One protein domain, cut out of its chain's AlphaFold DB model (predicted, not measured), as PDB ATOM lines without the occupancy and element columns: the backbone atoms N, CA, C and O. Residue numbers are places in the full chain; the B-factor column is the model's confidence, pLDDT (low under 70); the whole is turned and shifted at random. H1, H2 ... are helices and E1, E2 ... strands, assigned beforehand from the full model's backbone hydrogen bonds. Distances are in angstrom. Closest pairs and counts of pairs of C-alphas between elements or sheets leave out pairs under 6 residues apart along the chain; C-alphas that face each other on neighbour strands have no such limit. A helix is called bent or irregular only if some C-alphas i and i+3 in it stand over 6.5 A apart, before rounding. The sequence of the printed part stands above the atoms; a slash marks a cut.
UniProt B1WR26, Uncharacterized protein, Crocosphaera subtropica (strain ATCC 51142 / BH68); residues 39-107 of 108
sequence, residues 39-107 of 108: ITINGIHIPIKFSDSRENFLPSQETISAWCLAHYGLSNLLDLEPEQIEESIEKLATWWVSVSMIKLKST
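What this domain is: This is residues 39 to 107 of the 108 residues of an uncharacterized protein of Crocosphaera subtropica (strain ATCC 51142 / BH68) (UniProt B1WR26). One long helix, H2, makes the longest axis, and a shorter helix, H1, crosses near it at a steep angle. A small two-strand hairpin, E1 and E2, packs on H1, mainly through E2, and stays apart from H2. The 69 printed residues hold E1, E2, H1 and H2, in that order along the chain, and the sheet E1 - E2 is antiparallel. By its named elements the domain is mostly helix. It is compact, with a radius of gyration of the C-alphas of 12.1 A, and the C-alphas span 37 by 27 by 19 A.

How they stand to each other: Begin at the first printed residue, where E1, residues 39 to 41, forms a hairpin with E2, residues 44 to 47. Their directions stand at 149 degrees, antiparallel, and C-alphas 40 and 45, which face each other, are 4.5 A apart. Look for N 39 and O 46, 2.9 A apart, and N 46 and O 39, 2.7 A apart, both within hydrogen-bond range. Next comes H1, residues 61 to 72; its closest C-alphas to E2 are those of Ala 66 and Ile 46, 5.2 A apart. Toward E1 the closest are those of Ala 70 and Ile 41, 5.8 A apart. Last comes H2, residues 82 to 105, which is close to H1 but not clearly touching, the closest C-alphas being those of Trp 67 and Leu 92, 7.6 A apart. The two helices run opposite ways at a steep tilt of 59 degrees. H2 is apart from E1 and from E2. In H1 every O i to N i+4 pair is within hydrogen-bond range; in H2 18 of 20 are.

Where its parts are: Find C-alpha 39 at (3.049, 44.694, -11.152); from there E1 runs to residue 41, 6.6 A in all. E2 covers 9.7 A from residue 44 to residue 47. H1 begins at C-alpha 61, at (2.655, 53.859, -23.581), and runs 15.9 A to residue 72. H2 runs 35.5 A from residue 82 to C-alpha 105 at (-7.479, 33.782, -17.960). It is irregular, but only just: C-alphas 83 and 86 are 6.53 A apart.

The domain as a whole: The two C-alphas farthest apart are those of Glu 81 and Thr 107, 38.1 A. The printed part has no cut. Its link from E1 to E2 is tight, with 2 residues, and the one from H1 to H2 is short, with 9. The link from E2 to H1, residues 48 to 60, is long. The mean pLDDT of the printed part is 82.8; look for values under 70 at residues 53 to 56 and 102 to 107.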
ATOM      1  N   ILE A  39       1.953  45.556 -11.606       86.19
ATOM      2  CA  ILE A  39       3.049  44.694 -11.152       86.19
ATOM      3  C   ILE A  39       4.163  45.595 -10.639       86.19
ATOM      4  O   ILE A  39       4.406  46.650 -11.207       86.19
ATOM      5  N   THR A  40       4.850  45.194  -9.572       86.19
ATOM      6  CA  THR A  40       5.995  45.955  -9.058       86.19
ATOM      7  C   THR A  40       7.294  45.271  -9.467       86.19
ATOM      8  O   THR A  40       7.488  44.103  -9.143       86.19
ATOM      9  N   ILE A  41       8.180  45.991 -10.158       84.06
ATOM     10  CA  ILE A  41       9.529  45.539 -10.529       84.06
ATOM     11  C   ILE A  41      10.518  46.589 -10.032       84.06
ATOM     12  O   ILE A  41      10.333  47.772 -10.298       84.06
ATOM     13  N   ASN A  42      11.548  46.185  -9.281       84.81
ATOM     14  CA  ASN A  42      12.556  47.098  -8.716       84.81
ATOM     15  C   ASN A  42      11.959  48.301  -7.950       84.81
ATOM     16  O   ASN A  42      12.479  49.412  -8.005       84.81
ATOM     17  N   GLY A  43      10.840  48.096  -7.245       83.38
ATOM     18  CA  GLY A  43      10.133  49.162  -6.521       83.38
ATOM     19  C   GLY A  43       9.314  50.113  -7.404       83.38
ATOM     20  O   GLY A  43       8.696  51.036  -6.880       83.38
ATOM     21  N   ILE A  44       9.265  49.885  -8.718       86.56
ATOM     22  CA  ILE A  44       8.474  50.662  -9.676       86.56
ATOM     23  C   ILE A  44       7.183  49.916 -10.001       86.56
ATOM     24  O   ILE A  44       7.196  48.736 -10.349       86.56
ATOM     25  N   HIS A  45       6.058  50.623  -9.896       89.12
ATOM     26  CA  HIS A  45       4.746  50.101 -10.260       89.12
ATOM     27  C   HIS A  45       4.518  50.226 -11.768       89.12
ATOM     28  O   HIS A  45       4.422  51.327 -12.306       89.12
ATOM     29  N   ILE A  46       4.389  49.087 -12.436       89.56
ATOM     30  CA  ILE A  46       4.099  48.964 -13.858       89.56
ATOM     31  C   ILE A  46       2.611  48.641 -14.026       89.56
ATOM     32  O   ILE A  46       2.182  47.552 -13.629       89.56
ATOM     33  N   PRO A  47       1.801  49.543 -14.605       89.12
ATOM     34  CA  PRO A  47       0.391  49.275 -14.851       89.12
ATOM     35  C   PRO A  47       0.217  48.272 -15.999       89.12
ATOM     36  O   PRO A  47       0.860  48.391 -17.037       89.12
ATOM     37  N   ILE A  48      -0.696  47.311 -15.857       87.62
ATOM     38  CA  ILE A  48      -1.116  46.381 -16.916       87.62
ATOM     39  C   ILE A  48      -2.302  46.999 -17.669       87.62
ATOM     40  O   ILE A  48      -3.464  46.599 -17.502       87.62
ATOM     41  N   LYS A  49      -2.000  48.011 -18.487       86.38
ATOM     42  CA  LYS A  49      -2.962  48.746 -19.314       86.38
ATOM     43  C   LYS A  49      -2.731  48.433 -20.786       86.38
ATOM     44  O   LYS A  49      -1.596  48.476 -21.260       86.38
ATOM     45  N   PHE A  50      -3.808  48.124 -21.495       84.50
ATOM     46  CA  PHE A  50      -3.770  47.948 -22.941       84.50
ATOM     47  C   PHE A  50      -3.730  49.310 -23.633       84.50
ATOM     48  O   PHE A  50      -4.186  50.312 -23.086       84.50
ATOM     49  N   SER A  51      -3.152  49.336 -24.826       83.56
ATOM     50  CA  SER A  51      -3.273  50.447 -25.760       83.56
ATOM     51  C   SER A  51      -4.748  50.705 -26.091       83.56
ATOM     52  O   SER A  51      -5.500  49.758 -26.299       83.56
ATOM     53  N   ASP A  52      -5.131  51.979 -26.217       74.50
ATOM     54  CA  ASP A  52      -6.463  52.398 -26.687       74.50
ATOM     55  C   ASP A  52      -6.680  52.133 -28.195       74.50
ATOM     56  O   ASP A  52      -7.724  52.464 -28.766       74.50
ATOM     57  N   SER A  53      -5.681  51.568 -28.882       67.31
ATOM     58  CA  SER A  53      -5.825  51.122 -30.266       67.31
ATOM     59  C   SER A  53      -6.909  50.044 -30.374       67.31
ATOM     60  O   SER A  53      -7.158  49.271 -29.455       67.31
ATOM     61  N   ARG A  54      -7.532  49.925 -31.557       57.75
ATOM     62  CA  ARG A  54      -8.497  48.839 -31.865       57.75
ATOM     63  C   ARG A  54      -7.930  47.437 -31.596       57.75
ATOM     64  O   ARG A  54      -8.664  46.462 -31.456       57.75
ATOM     65  N   GLU A  55      -6.614  47.373 -31.546       58.72
ATOM     66  CA  GLU A  55      -5.761  46.252 -31.237       58.72
ATOM     67  C   GLU A  55      -5.504  46.210 -29.719       58.72
ATOM     68  O   GLU A  55      -4.423  46.560 -29.253       58.72
ATOM     69  N   ASN A  56      -6.505  45.772 -28.942       64.25
ATOM     70  CA  ASN A  56      -6.466  45.615 -27.471       64.25
ATOM     71  C   ASN A  56      -5.451  44.552 -26.973       64.25
ATOM     72  O   ASN A  56      -5.686  43.868 -25.980       64.25
ATOM     73  N   PHE A  57      -4.347  44.339 -27.682       75.12
ATOM     74  CA  PHE A  57      -3.322  43.346 -27.372       75.12
ATOM     75  C   PHE A  57      -1.949  43.966 -27.109       75.12
ATOM     76  O   PHE A  57      -1.055  43.264 -26.643       75.12
ATOM     77  N   LEU A  58      -1.767  45.261 -27.375       85.12
ATOM     78  CA  LEU A  58      -0.507  45.962 -27.133       85.12
ATOM     79  C   LEU A  58      -0.493  46.630 -25.752       85.12
ATOM     80  O   LEU A  58      -1.549  47.058 -25.277       85.12
ATOM     81  N   PRO A  59       0.681  46.751 -25.107       89.56
ATOM     82  CA  PRO A  59       0.813  47.546 -23.895       89.56
ATOM     83  C   PRO A  59       0.593  49.028 -24.199       89.56
ATOM     84  O   PRO A  59       0.964  49.528 -25.262       89.56
ATOM     85  N   SER A  60       0.005  49.745 -23.245       90.25
ATOM     86  CA  SER A  60      -0.096  51.202 -23.303       90.25
ATOM     87  C   SER A  60       1.290  51.856 -23.234       90.25
ATOM     88  O   SER A  60       2.234  51.283 -22.685       90.25
ATOM     89  N   GLN A  61       1.410  53.094 -23.713       89.94
ATOM     90  CA  GLN A  61       2.655  53.859 -23.581       89.94
ATOM     91  C   GLN A  61       3.079  54.023 -22.111       89.94
ATOM     92  O   GLN A  61       4.262  53.927 -21.798       89.94
ATOM     93  N   GLU A  62       2.114  54.193 -21.202       90.31
ATOM     94  CA  GLU A  62       2.351  54.261 -19.754       90.31
ATOM     95  C   GLU A  62       3.008  52.975 -19.228       90.31
ATOM     96  O   GLU A  62       3.983  53.030 -18.478       90.31
ATOM     97  N   THR A  63       2.518  51.813 -19.670       91.19
ATOM     98  CA  THR A  63       3.094  50.502 -19.341       91.19
ATOM     99  C   THR A  63       4.524  50.373 -19.857       91.19
ATOM    100  O   THR A  63       5.401  49.942 -19.109       91.19
ATOM    101  N   ILE A  64       4.773  50.761 -21.111       91.56
ATOM    102  CA  ILE A  64       6.103  50.677 -21.733       91.56
ATOM    103  C   ILE A  64       7.099  51.569 -20.985       91.56
ATOM    104  O   ILE A  64       8.181  51.108 -20.626       91.56
ATOM    105  N   SER A  65       6.731  52.819 -20.700       91.50
ATOM    106  CA  SER A  65       7.587  53.757 -19.968       91.50
ATOM    107  C   SER A  65       7.889  53.285 -18.547       91.50
ATOM    108  O   SER A  65       9.040  53.348 -18.118       91.50
ATOM    109  N   ALA A  66       6.894  52.766 -17.822       91.00
ATOM    110  CA  ALA A  66       7.107  52.225 -16.481       91.00
ATOM    111  C   ALA A  66       8.004  50.976 -16.498       91.00
ATOM    112  O   ALA A  66       8.847  50.811 -15.616       91.00
ATOM    113  N   TRP A  67       7.864  50.120 -17.514       92.75
ATOM    114  CA  TRP A  67       8.728  48.958 -17.701       92.75
ATOM    115  C   TRP A  67      10.175  49.365 -18.016       92.75
ATOM    116  O   TRP A  67      11.102  48.860 -17.382       92.75
ATOM    117  N   CYS A  68      10.378  50.342 -18.908       91.00
ATOM    118  CA  CYS A  68      11.712  50.875 -19.205       91.00
ATOM    119  C   CYS A  68      12.357  51.472 -17.947       91.00
ATOM    120  O   CYS A  68      13.525  51.201 -17.658       91.00
ATOM    121  N   LEU A  69      11.581  52.208 -17.146       90.44
ATOM    122  CA  LEU A  69      12.074  52.809 -15.912       90.44
ATOM    123  C   LEU A  69      12.487  51.730 -14.907       90.44
ATOM    124  O   LEU A  69      13.525  51.853 -14.262       90.44
ATOM    125  N   ALA A  70      11.707  50.651 -14.808       89.69
ATOM    126  CA  ALA A  70      11.975  49.544 -13.898       89.69
ATOM    127  C   ALA A  70      13.240  48.750 -14.251       89.69
ATOM    128  O   ALA A  70      13.959  48.314 -13.349       89.69
ATOM    129  N   HIS A  71      13.510  48.552 -15.541       87.94
ATOM    130  CA  HIS A  71      14.601  47.694 -16.008       87.94
ATOM    131  C   HIS A  71      15.889  48.446 -16.345       87.94
ATOM    132  O   HIS A  71      16.973  47.896 -16.158       87.94
ATOM    133  N   TYR A  72      15.778  49.691 -16.802       89.06
ATOM    134  CA  TYR A  72      16.904  50.470 -17.321       89.06
ATOM    135  C   TYR A  72      17.085  51.816 -16.614       89.06
ATOM    136  O   TYR A  72      18.072  52.502 -16.856       89.06
ATOM    137  N   GLY A  73      16.155  52.219 -15.738       87.00
ATOM    138  CA  GLY A  73      16.190  53.538 -15.100       87.00
ATOM    139  C   GLY A  73      15.886  54.694 -16.059       87.00
ATOM    140  O   GLY A  73      16.139  55.846 -15.715       87.00
ATOM    141  N   LEU A  74      15.334  54.400 -17.243       87.38
ATOM    142  CA  LEU A  74      15.011  55.366 -18.295       87.38
ATOM    143  C   LEU A  74      13.516  55.343 -18.607       87.38
ATOM    144  O   LEU A  74      12.903  54.284 -18.671       87.38
ATOM    145  N   SER A  75      12.912  56.505 -18.840       79.31
ATOM    146  CA  SER A  75      11.472  56.609 -19.116       79.31
ATOM    147  C   SER A  75      11.079  56.274 -20.557       79.31
ATOM    148  O   SER A  75       9.888  56.116 -20.842       79.31
ATOM    149  N   ASN A  76      12.046  56.202 -21.474       80.56
ATOM    150  CA  ASN A  76      11.807  55.991 -22.895       80.56
ATOM    151  C   ASN A  76      12.760  54.931 -23.456       80.56
ATOM    152  O   ASN A  76      13.960  54.951 -23.198       80.56
ATOM    153  N   LEU A  77      12.206  54.030 -24.263       79.50
ATOM    154  CA  LEU A  77      12.945  52.977 -24.951       79.50
ATOM    155  C   LEU A  77      13.967  53.551 -25.949       79.50
ATOM    156  O   LEU A  77      15.009  52.950 -26.174       79.50
ATOM    157  N   LEU A  78      13.680  54.719 -26.533       81.31
ATOM    158  CA  LEU A  78      14.568  55.380 -27.498       81.31
ATOM    159  C   LEU A  78      15.804  56.025 -26.856       81.31
ATOM    160  O   LEU A  78      16.710  56.422 -27.582       81.31
ATOM    161  N   ASP A  79      15.839  56.125 -25.525       84.00
ATOM    162  CA  ASP A  79      16.996  56.643 -24.788       84.00
ATOM    163  C   ASP A  79      18.037  55.541 -24.511       84.00
ATOM    164  O   ASP A  79      19.095  55.816 -23.948       84.00
ATOM    165  N   LEU A  80      17.734  54.287 -24.870       83.88
ATOM    166  CA  LEU A  80      18.659  53.164 -24.757       83.88
ATOM    167  C   LEU A  80      19.718  53.204 -25.858       83.88
ATOM    168  O   LEU A  80      19.467  53.650 -26.979       83.88
ATOM    169  N   GLU A  81      20.889  52.646 -25.550       88.19
ATOM    170  CA  GLU A  81      21.913  52.399 -26.561       88.19
ATOM    171  C   GLU A  81      21.344  51.498 -27.673       88.19
ATOM    172  O   GLU A  81      20.623  50.543 -27.363       88.19
ATOM    173  N   PRO A  82      21.672  51.732 -28.957       84.50
ATOM    174  CA  PRO A  82      21.096  50.982 -30.076       84.50
ATOM    175  C   PRO A  82      21.196  49.457 -29.937       84.50
ATOM    176  O   PRO A  82      20.270  48.740 -30.304       84.50
ATOM    177  N   GLU A  83      22.293  48.969 -29.354       87.25
ATOM    178  CA  GLU A  83      22.546  47.543 -29.100       87.25
ATOM    179  C   GLU A  83      21.597  46.944 -28.046       87.25
ATOM    180  O   GLU A  83      21.333  45.746 -28.049       87.25
ATOM    181  N   GLN A  84      21.059  47.775 -27.149       86.12
ATOM    182  CA  GLN A  84      20.156  47.368 -26.071       86.12
ATOM    183  C   GLN A  84      18.683  47.456 -26.472       86.12
ATOM    184  O   GLN A  84      17.846  46.816 -25.834       86.12
ATOM    185  N   ILE A  85      18.346  48.235 -27.508       88.12
ATOM    186  CA  ILE A  85      16.961  48.432 -27.954       88.12
ATOM    187  C   ILE A  85      16.341  47.101 -28.385       88.12
ATOM    188  O   ILE A  85      15.232  46.782 -27.960       88.12
ATOM    189  N   GLU A  86      17.051  46.313 -29.193       88.69
ATOM    190  CA  GLU A  86      16.549  45.028 -29.696       88.69
ATOM    191  C   GLU A  86      16.267  44.050 -28.547       88.69
ATOM    192  O   GLU A  86      15.142  43.566 -28.401       88.69
ATOM    193  N   GLU A  87      17.249  43.855 -27.661       88.69
ATOM    194  CA  GLU A  87      17.113  42.992 -26.483       88.69
ATOM    195  C   GLU A  87      15.988  43.477 -25.549       88.69
ATOM    196  O   GLU A  87      15.227  42.684 -24.988       88.69
ATOM    197  N   SER A  88      15.856  44.794 -25.385       89.19
ATOM    198  CA  SER A  88      14.815  45.410 -24.565       89.19
ATOM    199  C   SER A  88      13.417  45.155 -25.127       89.19
ATOM    200  O   SER A  88      12.503  44.813 -24.375       89.19
ATOM    201  N   ILE A  89      13.237  45.282 -26.445       89.94
ATOM    202  CA  ILE A  89      11.959  45.009 -27.112       89.94
ATOM    203  C   ILE A  89      11.578  43.534 -26.956       89.94
ATOM    204  O   ILE A  89      10.426  43.234 -26.633       89.94
ATOM    205  N   GLU A  90      12.526  42.612 -27.131       90.50
ATOM    206  CA  GLU A  90      12.270  41.175 -26.992       90.50
ATOM    207  C   GLU A  90      11.846  40.803 -25.563       90.50
ATOM    208  O   GLU A  90      10.858  40.084 -25.354       90.50
ATOM    209  N   LYS A  91      12.544  41.349 -24.558       91.25
ATOM    210  CA  LYS A  91      12.201  41.160 -23.143       91.25
ATOM    211  C   LYS A  91      10.827  41.732 -22.811       91.25
ATOM    212  O   LYS A  91      10.036  41.053 -22.152       91.25
ATOM    213  N   LEU A  92      10.523  42.940 -23.287       91.38
ATOM    214  CA  LEU A  92       9.221  43.579 -23.101       91.38
ATOM    215  C   LEU A  92       8.099  42.741 -23.725       91.38
ATOM    216  O   LEU A  92       7.085  42.505 -23.070       91.38
ATOM    217  N   ALA A  93       8.279  42.264 -24.959       89.94
ATOM    218  CA  ALA A  93       7.285  41.455 -25.659       89.94
ATOM    219  C   ALA A  93       7.013  40.136 -24.923       89.94
ATOM    220  O   ALA A  93       5.857  39.791 -24.666       89.94
ATOM    221  N   THR A  94       8.071  39.431 -24.516       89.81
ATOM    222  CA  THR A  94       7.964  38.162 -23.780       89.81
ATOM    223  C   THR A  94       7.260  38.353 -22.438       89.81
ATOM    224  O   THR A  94       6.339  37.606 -22.093       89.81
ATOM    225  N   TRP A  95       7.649  39.388 -21.690       90.44
ATOM    226  CA  TRP A  95       7.005  39.742 -20.430       90.44
ATOM    227  C   TRP A  95       5.527  40.100 -20.632       90.44
ATOM    228  O   TRP A  95       4.666  39.582 -19.918       90.44
ATOM    229  N   TRP A  96       5.214  40.921 -21.638       90.19
ATOM    230  CA  TRP A  96       3.851  41.362 -21.926       90.19
ATOM    231  C   TRP A  96       2.915  40.200 -22.268       90.19
ATOM    232  O   TRP A  96       1.795  40.132 -21.755       90.19
ATOM    233  N   VAL A  97       3.370  39.244 -23.082       86.81
ATOM    234  CA  VAL A  97       2.609  38.021 -23.388       86.81
ATOM    235  C   VAL A  97       2.313  37.234 -22.109       86.81
ATOM    236  O   VAL A  97       1.174  36.823 -21.889       86.81
ATOM    237  N   SER A  98       3.304  37.082 -21.226       84.81
ATOM    238  CA  SER A  98       3.128  36.371 -19.955       84.81
ATOM    239  C   SER A  98       2.043  37.012 -19.082       84.81
ATOM    240  O   SER A  98       1.141  36.326 -18.597       84.81
ATOM    241  N   VAL A  99       2.070  38.339 -18.922       82.12
ATOM    242  CA  VAL A  99       1.129  39.041 -18.034       82.12
ATOM    243  C   VAL A  99      -0.260  39.222 -18.658       82.12
ATOM    244  O   VAL A  99      -1.267  39.144 -17.950       82.12
ATOM    245  N   SER A 100      -0.346  39.393 -19.980       77.06
ATOM    246  CA  SER A 100      -1.622  39.530 -20.700       77.06
ATOM    247  C   SER A 100      -2.399  38.210 -20.768       77.06
ATOM    248  O   SER A 100      -3.613  38.214 -20.557       77.06
ATOM    249  N   MET A 101      -1.722  37.068 -20.952       71.12
ATOM    250  CA  MET A 101      -2.356  35.743 -20.886       71.12
ATOM    251  C   MET A 101      -2.972  35.462 -19.512       71.12
ATOM    252  O   MET A 101      -4.049  34.868 -19.420       71.12
ATOM    253  N   ILE A 102      -2.318  35.908 -18.437       67.38
ATOM    254  CA  ILE A 102      -2.834  35.729 -17.076       67.38
ATOM    255  C   ILE A 102      -4.083  36.592 -16.851       67.38
ATOM    256  O   ILE A 102      -5.082  36.089 -16.337       67.38
ATOM    257  N   LYS A 103      -4.065  37.861 -17.283       63.97
ATOM    258  CA  LYS A 103      -5.224  38.765 -17.179       63.97
ATOM    259  C   LYS A 103      -6.430  38.233 -17.959       63.97
ATOM    260  O   LYS A 103      -7.538  38.209 -17.427       63.97
ATOM    261  N   LEU A 104      -6.210  37.712 -19.168       59.34
ATOM    262  CA  LEU A 104      -7.263  37.071 -19.963       59.34
ATOM    263  C   LEU A 104      -7.851  35.845 -19.257       59.34
ATOM    264  O   LEU A 104      -9.068  35.711 -19.188       59.34
ATOM    265  N   LYS A 105      -7.014  34.984 -18.668       56.88
ATOM    266  CA  LYS A 105      -7.479  33.782 -17.960       56.88
ATOM    267  C   LYS A 105      -8.248  34.089 -16.671       56.88
ATOM    268  O   LYS A 105      -9.101  33.304 -16.293       56.88
ATOM    269  N   SER A 106      -7.965  35.212 -16.011       53.03
ATOM    270  CA  SER A 106      -8.691  35.652 -14.809       53.03
ATOM    271  C   SER A 106     -10.055  36.293 -15.107       53.03
ATOM    272  O   SER A 106     -10.778  36.623 -14.169       53.03
ATOM    273  N   THR A 107     -10.383  36.521 -16.382       52.66
ATOM    274  CA  THR A 107     -11.634  37.172 -16.808       52.66
ATOM    275  C   THR A 107     -12.712  36.153 -17.229       52.66
ATOM    276  O   THR A 107     -13.858  36.539 -17.440       52.66
TER     277      THR A 107